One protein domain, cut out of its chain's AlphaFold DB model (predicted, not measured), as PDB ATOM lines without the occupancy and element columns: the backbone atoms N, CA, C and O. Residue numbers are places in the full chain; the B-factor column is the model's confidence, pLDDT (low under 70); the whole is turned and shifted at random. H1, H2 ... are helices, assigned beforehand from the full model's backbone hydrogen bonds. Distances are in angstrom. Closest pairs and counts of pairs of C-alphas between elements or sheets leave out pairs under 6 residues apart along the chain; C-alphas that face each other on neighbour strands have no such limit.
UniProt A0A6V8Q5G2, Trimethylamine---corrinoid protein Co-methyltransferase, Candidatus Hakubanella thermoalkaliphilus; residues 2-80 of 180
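What this domain is: This is residues 2 to 80 of the 180 residues of the protein "Trimethylamine---corrinoid protein Co-methyltransferase" of Candidatus Hakubanella thermoalkaliphilus (UniProt A0A6V8Q5G2). Two helices, H1 and H2, run the same way and pack on each other at a steep tilt, while two long loop stretches, residues 2 to 24 and residues 41 to 59, run along one side of the helix pair. These loops are tied to each other by a short parallel pairing, residues 12 to 13 with residues 45 to 46. The printed part has 79 residues, with two named helices in the order H1, H2 and no named strand; the class is all helix, though under half of the residues, 34 of 79, are in named elements. The whole is compact, with a radius of gyration of the C-alphas of 13.0 A and spans of 38 by 29 by 17 A.

Where its parts are: The printed part begins with C-alpha 2 at (-7.567, -27.715, -42.252), and residues 2 to 24 hold no named element. H1, residues 25 to 40, starts with C-alpha 25 at (20.643, -23.827, -26.410) and is 22.5 A long from first to last C-alpha. Residues 41 to 59 again hold no named element. H2, residues 60 to 77, is the longest helix at 25.4 A and ends with C-alpha 77 at (10.204, -22.872, -46.430).

How they stand to each other: H1 and H2 touch, with 9 pairs of C-alphas within 8 A. Their closest C-alphas, those of Leu 36 and Leu 73, are 6.3 A apart. Their lines stand at a steep tilt of 40 degrees, and they run the same way. Residues 51 to 52 pair with residues 57 to 58, antiparallel. In H1 and H2 every O i to N i+4 pair is within hydrogen-bond range.

The domain as a whole: The two C-alphas farthest apart, those of Gln 56 and Ala 80, are 38.2 A apart. The printed part has no cut, and the link from H1 to H2, 19 residues, is long. The mean pLDDT of the printed part is 91.8; residues 2 to 5 are under 70.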
ATOM      1  N   THR A   2      -6.653 -28.068 -43.355       40.16
ATOM      2  CA  THR A   2      -7.567 -27.715 -42.252       40.16
ATOM      3  C   THR A   2      -6.897 -26.673 -41.369       40.16
ATOM      4  O   THR A   2      -5.936 -26.990 -40.679       40.16
ATOM      5  N   GLY A   3      -7.368 -25.428 -41.452       60.78
ATOM      6  CA  GLY A   3      -6.791 -24.280 -40.760       60.78
ATOM      7  C   GLY A   3      -7.303 -22.943 -41.323       60.78
ATOM      8  O   GLY A   3      -8.236 -22.947 -42.131       60.78
ATOM      9  N   PRO A   4      -6.701 -21.809 -40.933       55.91
ATOM     10  CA  PRO A   4      -7.147 -20.444 -41.251       55.91
ATOM     11  C   PRO A   4      -7.355 -20.110 -42.735       55.91
ATOM     12  O   PRO A   4      -8.227 -19.307 -43.068       55.91
ATOM     13  N   LYS A   5      -6.677 -20.820 -43.645       62.25
ATOM     14  CA  LYS A   5      -6.942 -20.746 -45.094       62.25
ATOM     15  C   LYS A   5      -8.395 -21.062 -45.468       62.25
ATOM     16  O   LYS A   5      -8.861 -20.614 -46.508       62.25
ATOM     17  N   LYS A   6      -9.134 -21.798 -44.626       75.31
ATOM     18  CA  LYS A   6     -10.565 -22.077 -44.818       75.31
ATOM     19  C   LYS A   6     -11.425 -20.810 -44.762       75.31
ATOM     20  O   LYS A   6     -12.436 -20.748 -45.451       75.31
ATOM     21  N   TYR A   7     -11.043 -19.838 -43.938       82.06
ATOM     22  CA  TYR A   7     -11.822 -18.618 -43.715       82.06
ATOM     23  C   TYR A   7     -11.257 -17.405 -44.463       82.06
ATOM     24  O   TYR A   7     -11.849 -16.337 -44.384       82.06
ATOM     25  N   ALA A   8     -10.147 -17.573 -45.196       83.56
ATOM     26  CA  ALA A   8      -9.456 -16.503 -45.922       83.56
ATOM     27  C   ALA A   8      -9.132 -15.275 -45.043       83.56
ATOM     28  O   ALA A   8      -9.142 -14.143 -45.517       83.56
ATOM     29  N   LEU A   9      -8.854 -15.509 -43.755       87.94
ATOM     30  CA  LEU A   9      -8.466 -14.470 -42.807       87.94
ATOM     31  C   LEU A   9      -6.960 -14.545 -42.532       87.94
ATOM     32  O   LEU A   9      -6.452 -15.658 -42.346       87.94
ATOM     33  N   PRO A  10      -6.268 -13.392 -42.442       88.12
ATOM     34  CA  PRO A  10      -4.897 -13.350 -41.961       88.12
ATOM     35  C   PRO A  10      -4.787 -13.986 -40.578       88.12
ATOM     36  O   PRO A  10      -5.632 -13.761 -39.708       88.12
ATOM     37  N   THR A  11      -3.743 -14.778 -40.370       89.00
ATOM     38  CA  THR A  11      -3.491 -15.470 -39.107       89.00
ATOM     39  C   THR A  11      -2.157 -15.064 -38.533       89.00
ATOM     40  O   THR A  11      -1.102 -15.368 -39.088       89.00
ATOM     41  N   ALA A  12      -2.224 -14.440 -37.365       90.56
ATOM     42  CA  ALA A  12      -1.087 -14.302 -36.480       90.56
ATOM     43  C   ALA A  12      -1.049 -15.493 -35.520       90.56
ATOM     44  O   ALA A  12      -2.082 -15.904 -34.984       90.56
ATOM     45  N   ILE A  13       0.143 -16.031 -35.291       89.88
ATOM     46  CA  ILE A  13       0.382 -17.061 -34.279       89.88
ATOM     47  C   ILE A  13       1.533 -16.631 -33.382       89.88
ATOM     48  O   ILE A  13       2.465 -15.963 -33.826       89.88
ATOM     49  N   ASN A  14       1.461 -17.033 -32.117       91.25
ATOM     50  CA  ASN A  14       2.518 -16.758 -31.160       91.25
ATOM     51  C   ASN A  14       3.539 -17.905 -31.185       91.25
ATOM     52  O   ASN A  14       3.251 -19.003 -30.709       91.25
ATOM     53  N   VAL A  15       4.685 -17.677 -31.822       93.69
ATOM     54  CA  VAL A  15       5.782 -18.641 -32.016       93.69
ATOM     55  C   VAL A  15       7.109 -17.896 -31.968       93.69
ATOM     56  O   VAL A  15       7.124 -16.684 -32.136       93.69
ATOM     57  N   GLY A  16       8.226 -18.601 -31.793       94.25
ATOM     58  CA  GLY A  16       9.508 -17.930 -31.571       94.25
ATOM     59  C   GLY A  16       9.674 -17.418 -30.142       94.25
ATOM     60  O   GLY A  16      10.448 -16.492 -29.895       94.25
ATOM     61  N   LEU A  17       8.973 -18.053 -29.203       95.38
ATOM     62  CA  LEU A  17       9.095 -17.829 -27.768       95.38
ATOM     63  C   LEU A  17      10.002 -18.875 -27.121       95.38
ATOM     64  O   LEU A  17      10.264 -19.932 -27.701       95.38
ATOM     65  N   THR A  18      10.455 -18.569 -25.911       96.19
ATOM     66  CA  THR A  18      11.217 -19.488 -25.070       96.19
ATOM     67  C   THR A  18      10.903 -19.254 -23.603       96.19
ATOM     68  O   THR A  18      10.680 -18.114 -23.213       96.19
ATOM     69  N   ASP A  19      10.955 -20.303 -22.788       95.94
ATOM     70  CA  ASP A  19      10.936 -20.166 -21.326       95.94
ATOM     71  C   ASP A  19      12.343 -19.924 -20.749       95.94
ATOM     72  O   ASP A  19      12.495 -19.648 -19.556       95.94
ATOM     73  N   SER A  20      13.390 -20.005 -21.577       96.69
ATOM     74  CA  SER A  20      14.763 -19.747 -21.152       96.69
ATOM     75  C   SER A  20      14.975 -18.270 -20.844       96.69
ATOM     76  O   SER A  20      14.712 -17.390 -21.664       96.69
ATOM     77  N   ASN A  21      15.513 -17.988 -19.659       95.25
ATOM     78  CA  ASN A  21      15.819 -16.625 -19.223       95.25
ATOM     79  C   ASN A  21      17.040 -16.020 -19.934       95.25
ATOM     80  O   ASN A  21      17.294 -14.824 -19.787       95.25
ATOM     81  N   VAL A  22      17.812 -16.828 -20.665       94.81
ATOM     82  CA  VAL A  22      19.048 -16.411 -21.336       94.81
ATOM     83  C   VAL A  22      19.101 -16.932 -22.778       94.81
ATOM     84  O   VAL A  22      18.493 -17.957 -23.071       94.81
ATOM     85  N   PRO A  23      19.835 -16.266 -23.687       95.38
ATOM     86  CA  PRO A  23      20.029 -16.752 -25.054       95.38
ATOM     87  C   PRO A  23      20.955 -17.973 -25.104       95.38
ATOM     88  O   PRO A  23      22.158 -17.860 -25.333       95.38
ATOM     89  N   ASP A  24      20.401 -19.151 -24.851       96.19
ATOM     90  CA  ASP A  24      21.142 -20.405 -24.780       96.19
ATOM     91  C   ASP A  24      20.611 -21.464 -25.758       96.19
ATOM     92  O   ASP A  24      19.808 -21.201 -26.659       96.19
ATOM     93  N   GLY A  25      21.092 -22.699 -25.598       97.31
ATOM     94  CA  GLY A  25      20.643 -23.827 -26.410       97.31
ATOM     95  C   GLY A  25      19.146 -24.116 -26.262       97.31
ATOM     96  O   GLY A  25      18.510 -24.476 -27.253       97.31
ATOM     97  N   GLN A  26      18.569 -23.922 -25.068       97.75
ATOM     98  CA  GLN A  26      17.127 -24.062 -24.862       97.75
ATOM     99  C   GLN A  26      16.373 -23.009 -25.681       97.75
ATOM    100  O   GLN A  26      15.493 -23.376 -26.466       97.75
ATOM    101  N   ALA A  27      16.775 -21.736 -25.572       97.12
ATOM    102  CA  ALA A  27      16.183 -20.644 -26.340       97.12
ATOM    103  C   ALA A  27      16.221 -20.916 -27.845       97.12
ATOM    104  O   ALA A  27      15.199 -20.807 -28.523       97.12
ATOM    105  N   GLY A  28      17.374 -21.338 -28.367       96.69
ATOM    106  CA  GLY A  28      17.525 -21.656 -29.786       96.69
ATOM    107  C   GLY A  28      16.584 -22.769 -30.263       96.69
ATOM    108  O   GLY A  28      15.940 -22.625 -31.304       96.69
ATOM    109  N   VAL A  29      16.473 -23.866 -29.506       97.81
ATOM    110  CA  VAL A  29      15.648 -25.027 -29.886       97.81
ATOM    111  C   VAL A  29      14.154 -24.702 -29.848       97.81
ATOM    112  O   VAL A  29      13.451 -24.969 -30.827       97.81
ATOM    113  N   GLU A  30      13.665 -24.117 -28.754       97.31
ATOM    114  CA  GLU A  30      12.239 -23.794 -28.576       97.31
ATOM    115  C   GLU A  30      11.759 -22.799 -29.640       97.31
ATOM    116  O   GLU A  30      10.740 -23.015 -30.315       97.31
ATOM    117  N   LYS A  31      12.548 -21.742 -29.856       97.00
ATOM    118  CA  LYS A  31      12.242 -20.702 -30.835       97.00
ATOM    119  C   LYS A  31      12.253 -21.249 -32.258       97.00
ATOM    120  O   LYS A  31      11.264 -21.091 -32.973       97.00
ATOM    121  N   ALA A  32      13.315 -21.948 -32.668       97.31
ATOM    122  CA  ALA A  32      13.424 -22.468 -34.032       97.31
ATOM    123  C   ALA A  32      12.330 -23.498 -34.360       97.31
ATOM    124  O   ALA A  32      11.744 -23.449 -35.445       97.31
ATOM    125  N   ALA A  33      12.022 -24.404 -33.427       97.19
ATOM    126  CA  ALA A  33      11.001 -25.428 -33.634       97.19
ATOM    127  C   ALA A  33       9.609 -24.810 -33.817       97.19
ATOM    128  O   ALA A  33       8.900 -25.134 -34.774       97.19
ATOM    129  N   THR A  34       9.223 -23.889 -32.932       96.19
ATOM    130  CA  THR A  34       7.899 -23.255 -32.989       96.19
ATOM    131  C   THR A  34       7.759 -22.340 -34.203       96.19
ATOM    132  O   THR A  34       6.732 -22.401 -34.883       96.19
ATOM    133  N   MET A  35       8.792 -21.557 -34.543       96.12
ATOM    134  CA  MET A  35       8.797 -20.735 -35.759       96.12
ATOM    135  C   MET A  35       8.633 -21.592 -37.017       96.12
ATOM    136  O   MET A  35       7.795 -21.276 -37.860       96.12
ATOM    137  N   LEU A  36       9.379 -22.698 -37.142       96.38
ATOM    138  CA  LEU A  36       9.292 -23.580 -38.310       96.38
ATOM    139  C   LEU A  36       7.886 -24.173 -38.462       96.38
ATOM    140  O   LEU A  36       7.322 -24.142 -39.556       96.38
ATOM    141  N   LEU A  37       7.305 -24.682 -37.371       95.06
ATOM    142  CA  LEU A  37       5.937 -25.210 -37.380       95.06
ATOM    143  C   LEU A  37       4.926 -24.132 -37.775       95.06
ATOM    144  O   LEU A  37       4.029 -24.390 -38.580       95.06
ATOM    145  N   GLY A  38       5.101 -22.922 -37.251       93.31
ATOM    146  CA  GLY A  38       4.265 -21.785 -37.586       93.31
ATOM    147  C   GLY A  38       4.322 -21.400 -39.064       93.31
ATOM    148  O   GLY A  38       3.284 -21.202 -39.701       93.31
ATOM    149  N   MET A  39       5.529 -21.365 -39.629       92.94
ATOM    150  CA  MET A  39       5.739 -21.090 -41.049       92.94
ATOM    151  C   MET A  39       5.170 -22.193 -41.945       92.94
ATOM    152  O   MET A  39       4.503 -21.897 -42.936       92.94
ATOM    153  N   LEU A  40       5.355 -23.465 -41.582       93.31
ATOM    154  CA  LEU A  40       4.785 -24.603 -42.316       93.31
ATOM    155  C   LEU A  40       3.252 -24.646 -42.246       93.31
ATOM    156  O   LEU A  40       2.602 -25.074 -43.203       93.31
ATOM    157  N   ALA A  41       2.660 -24.171 -41.148       91.00
ATOM    158  CA  ALA A  41       1.212 -24.008 -41.024       91.00
ATOM    159  C   ALA A  41       0.659 -22.884 -41.927       91.00
ATOM    160  O   ALA A  41      -0.552 -22.830 -42.169       91.00
ATOM    161  N   GLY A  42       1.534 -22.031 -42.472       88.94
ATOM    162  CA  GLY A  42       1.182 -20.941 -43.376       88.94
ATOM    163  C   GLY A  42       0.579 -19.738 -42.662       88.94
ATOM    164  O   GLY A  42      -0.371 -19.164 -43.188       88.94
ATOM    165  N   ALA A  43       1.083 -19.403 -41.471       89.81
ATOM    166  CA  ALA A  43       0.712 -18.169 -40.787       89.81
ATOM    167  C   ALA A  43       1.249 -16.927 -41.520       89.81
ATOM    168  O   ALA A  43       2.294 -16.964 -42.174       89.81
ATOM    169  N   ASP A  44       0.524 -15.820 -41.387       88.06
ATOM    170  CA  ASP A  44       0.810 -14.559 -42.072       88.06
ATOM    171  C   ASP A  44       1.689 -13.629 -41.226       88.06
ATOM    172  O   ASP A  44       2.432 -12.813 -41.768       88.06
ATOM    173  N   ALA A  45       1.618 -13.756 -39.897       88.19
ATOM    174  CA  ALA A  45       2.373 -12.928 -38.967       88.19
ATOM    175  C   ALA A  45       2.899 -13.726 -37.767       88.19
ATOM    176  O   ALA A  45       2.234 -14.626 -37.246       88.19
ATOM    177  N   TYR A  46       4.089 -13.331 -37.317       88.88
ATOM    178  CA  TYR A  46       4.826 -13.903 -36.191       88.88
ATOM    179  C   TYR A  46       5.275 -12.756 -35.274       88.88
ATOM    180  O   TYR A  46       5.562 -11.662 -35.763       88.88
ATOM    181  N   GLY A  47       5.344 -12.989 -33.964       83.75
ATOM    182  CA  GLY A  47       5.779 -12.001 -32.966       83.75
ATOM    183  C   GLY A  47       6.731 -12.616 -31.938       83.75
ATOM    184  O   GLY A  47       6.948 -13.817 -31.962       83.75
ATOM    185  N   GLY A  48       7.315 -11.798 -31.058       87.44
ATOM    186  CA  GLY A  48       8.121 -12.289 -29.927       87.44
ATOM    187  C   GLY A  48       9.632 -12.411 -30.157       87.44
ATOM    188  O   GLY A  48      10.352 -12.979 -29.337       87.44
ATOM    189  N   MET A  49      10.139 -11.847 -31.251       95.06
ATOM    190  CA  MET A  49      11.571 -11.831 -31.549       95.06
ATOM    191  C   MET A  49      12.317 -10.993 -30.507       95.06
ATOM    192  O   MET A  49      11.903  -9.881 -30.179       95.06
ATOM    193  N   GLY A  50      13.408 -11.538 -29.978       95.44
ATOM    194  CA  GLY A  50      14.183 -10.952 -28.886       95.44
ATOM    195  C   GLY A  50      13.618 -11.191 -27.487       95.44
ATOM    196  O   GLY A  50      14.279 -10.827 -26.519       95.44
ATOM    197  N   ILE A  51      12.445 -11.820 -27.342       95.06
ATOM    198  CA  ILE A  51      11.907 -12.163 -26.018       95.06
ATOM    199  C   ILE A  51      12.782 -13.222 -25.335       95.06
ATOM    200  O   ILE A  51      13.222 -14.183 -25.980       95.06
ATOM    201  N   SER A  52      12.990 -13.040 -24.031       92.06
ATOM    202  CA  SER A  52      13.626 -13.989 -23.113       92.06
ATOM    203  C   SER A  52      12.730 -14.242 -21.897       92.06
ATOM    204  O   SER A  52      12.054 -13.332 -21.404       92.06
ATOM    205  N   GLY A  53      12.739 -15.484 -21.417       92.44
ATOM    206  CA  GLY A  53      11.752 -16.012 -20.480       92.44
ATOM    207  C   GLY A  53      10.342 -16.016 -21.077       92.44
ATOM    208  O   GLY A  53      10.127 -15.594 -22.214       92.44
ATOM    209  N   ALA A  54       9.361 -16.428 -20.273       91.31
ATOM    210  CA  ALA A  54       7.946 -16.430 -20.649       91.31
ATOM    211  C   ALA A  54       7.381 -14.995 -20.768       91.31
ATOM    212  O   ALA A  54       6.662 -14.524 -19.885       91.31
ATOM    213  N   ASP A  55       7.767 -14.281 -21.830       93.00
ATOM    214  CA  ASP A  55       7.457 -12.870 -22.100       93.00
ATOM    215  C   ASP A  55       7.939 -11.898 -21.000       93.00
ATOM    216  O   ASP A  55       7.365 -10.829 -20.787       93.00
ATOM    217  N   GLN A  56       9.001 -12.261 -20.273       94.69
ATOM    218  CA  GLN A  56       9.459 -11.512 -19.093       94.69
ATOM    219  C   GLN A  56      10.494 -10.434 -19.413       94.69
ATOM    220  O   GLN A  56      10.609  -9.449 -18.682       94.69
ATOM    221  N   GLY A  57      11.270 -10.626 -20.476       93.50
ATOM    222  CA  GLY A  57      12.359  -9.734 -20.832       93.50
ATOM    223  C   GLY A  57      12.603  -9.671 -22.328       93.50
ATOM    224  O   GLY A  57      12.057 -10.443 -23.114       93.50
ATOM    225  N   PHE A  58      13.459  -8.730 -22.704       95.19
ATOM    226  CA  PHE A  58      13.917  -8.545 -24.069       95.19
ATOM    227  C   PHE A  58      15.441  -8.490 -24.092       95.19
ATOM    228  O   PHE A  58      16.060  -7.785 -23.291       95.19
ATOM    229  N   ASN A  59      16.040  -9.223 -25.022       95.62
ATOM    230  CA  ASN A  59      17.474  -9.283 -25.226       95.62
ATOM    231  C   ASN A  59      17.797  -8.965 -26.695       95.62
ATOM    232  O   ASN A  59      17.353  -9.652 -27.614       95.62
ATOM    233  N   ILE A  60      18.601  -7.923 -26.918       96.56
ATOM    234  CA  ILE A  60      18.959  -7.463 -28.268       96.56
ATOM    235  C   ILE A  60      19.800  -8.517 -29.011       96.56
ATOM    236  O   ILE A  60      19.607  -8.725 -30.207       96.56
ATOM    237  N   ALA A  61      20.697  -9.225 -28.322       97.06
ATOM    238  CA  ALA A  61      21.457 -10.306 -28.942       97.06
ATOM    239  C   ALA A  61      20.539 -11.481 -29.320       97.06
ATOM    240  O   ALA A  61      20.682 -12.037 -30.406       97.06
ATOM    241  N   GLN A  62      19.527 -11.800 -28.500       97.56
ATOM    242  CA  GLN A  62      18.494 -12.773 -28.880       97.56
ATOM    243  C   GLN A  62      17.722 -12.324 -30.121       97.56
ATOM    244  O   GLN A  62      17.443 -13.154 -30.975       97.56
ATOM    245  N   LEU A  63      17.408 -11.032 -30.266       97.56
ATOM    246  CA  LEU A  63      16.752 -10.523 -31.475       97.56
ATOM    247  C   LEU A  63      17.604 -10.789 -32.727       97.56
ATOM    248  O   LEU A  63      17.080 -11.201 -33.759       97.56
ATOM    249  N   VAL A  64      18.921 -10.601 -32.629       98.19
ATOM    250  CA  VAL A  64      19.861 -10.900 -33.718       98.19
ATOM    251  C   VAL A  64      19.954 -12.405 -34.005       98.19
ATOM    252  O   VAL A  64      20.039 -12.799 -35.169       98.19
ATOM    253  N   ILE A  65      19.900 -13.248 -32.972       98.25
ATOM    254  CA  ILE A  65      19.824 -14.710 -33.129       98.25
ATOM    255  C   ILE A  65      18.510 -15.115 -33.803       98.25
ATOM    256  O   ILE A  65      18.518 -15.940 -34.717       98.25
ATOM    257  N   ASP A  66      17.394 -14.510 -33.406       97.62
ATOM    258  CA  ASP A  66      16.077 -14.794 -33.970       97.62
ATOM    259  C   ASP A  66      16.014 -14.400 -35.456       97.62
ATOM    260  O   ASP A  66      15.473 -15.159 -36.260       97.62
ATOM    261  N   ASP A  67      16.626 -13.276 -35.851       97.62
ATOM    262  CA  ASP A  67      16.783 -12.880 -37.261       97.62
ATOM    263  C   ASP A  67      17.549 -13.936 -38.080       97.62
ATOM    264  O   ASP A  67      17.104 -14.341 -39.159       97.62
ATOM    265  N   GLU A  68      18.657 -14.454 -37.543       98.12
ATOM    266  CA  GLU A  68      19.451 -15.505 -38.190       98.12
ATOM    267  C   GLU A  68      18.654 -16.813 -38.344       98.12
ATOM    268  O   GLU A  68      18.646 -17.419 -39.424       98.12
ATOM    269  N   ILE A  69      17.932 -17.225 -37.294       97.75
ATOM    270  CA  ILE A  69      17.029 -18.384 -37.331       97.75
ATOM    271  C   ILE A  69      15.971 -18.169 -38.414       97.75
ATOM    272  O   ILE A  69      15.785 -19.033 -39.270       97.75
ATOM    273  N   ILE A  70      15.307 -17.012 -38.443       96.94
ATOM    274  CA  ILE A  70      14.277 -16.698 -39.440       96.94
ATOM    275  C   ILE A  70      14.851 -16.745 -40.860       96.94
ATOM    276  O   ILE A  70      14.195 -17.281 -41.757       96.94
ATOM    277  N   ALA A  71      16.057 -16.222 -41.091       97.25
ATOM    278  CA  ALA A  71      16.710 -16.284 -42.398       97.25
ATOM    279  C   ALA A  71      16.953 -17.739 -42.843       97.25
ATOM    280  O   ALA A  71      16.653 -18.096 -43.990       97.25
ATOM    281  N   TYR A  72      17.409 -18.593 -41.924       97.75
ATOM    282  CA  TYR A  72      17.575 -20.024 -42.175       97.75
ATOM    283  C   TYR A  72      16.237 -20.724 -42.462       97.75
ATOM    284  O   TYR A  72      16.105 -21.453 -43.451       97.75
ATOM    285  N   LEU A  73      15.206 -20.458 -41.657       96.88
ATOM    286  CA  LEU A  73      13.878 -21.045 -41.834       96.88
ATOM    287  C   LEU A  73      13.220 -20.589 -43.143       96.88
ATOM    288  O   LEU A  73      12.653 -21.415 -43.857       96.88
ATOM    289  N   LYS A  74      13.366 -19.319 -43.540       95.38
ATOM    290  CA  LYS A  74      12.901 -18.820 -44.849       95.38
ATOM    291  C   LYS A  74      13.501 -19.622 -46.006       95.38
ATOM    292  O   LYS A  74      12.790 -19.925 -46.967       95.38
ATOM    293  N   ARG A  75      14.777 -20.021 -45.914       95.75
ATOM    294  CA  ARG A  75      15.398 -20.895 -46.921       95.75
ATOM    295  C   ARG A  75      14.768 -22.290 -46.947       95.75
ATOM    296  O   ARG A  75      14.583 -22.823 -48.042       95.75
ATOM    297  N   ILE A  76      14.442 -22.867 -45.790       96.00
ATOM    298  CA  ILE A  76      13.756 -24.168 -45.698       96.00
ATOM    299  C   ILE A  76      12.367 -24.078 -46.339       96.00
ATOM    300  O   ILE A  76      12.031 -24.887 -47.203       96.00
ATOM    301  N   ILE A  77      11.586 -23.063 -45.969       95.06
ATOM    302  CA  ILE A  77      10.204 -22.872 -46.430       95.06
ATOM    303  C   ILE A  77      10.124 -22.589 -47.934       95.06
ATOM    304  O   ILE A  77       9.161 -23.006 -48.576       95.06
ATOM    305  N   LYS A  78      11.147 -21.950 -48.526       94.31
ATOM    306  CA  LYS A  78      11.266 -21.786 -49.988       94.31
ATOM    307  C   LYS A  78      11.197 -23.134 -50.730       94.31
ATOM    308  O   LYS A  78      10.762 -23.169 -51.878       94.31
ATOM    309  N   GLY A  79      11.606 -24.231 -50.086       92.94
ATOM    310  CA  GLY A  79      11.595 -25.568 -50.671       92.94
ATOM    311  C   GLY A  79      12.629 -25.742 -51.788       92.94
ATOM    312  O   GLY A  79      13.667 -25.070 -51.808       92.94
ATOM    313  N   ALA A  80      12.344 -26.673 -52.700       92.44
ATOM    314  CA  ALA A  80      13.152 -26.951 -53.882       92.44
ATOM    315  C   ALA A  80      12.342 -26.655 -55.149       92.44
ATOM    316  O   ALA A  80      11.234 -27.162 -55.324       92.44
TER     317      ALA A  80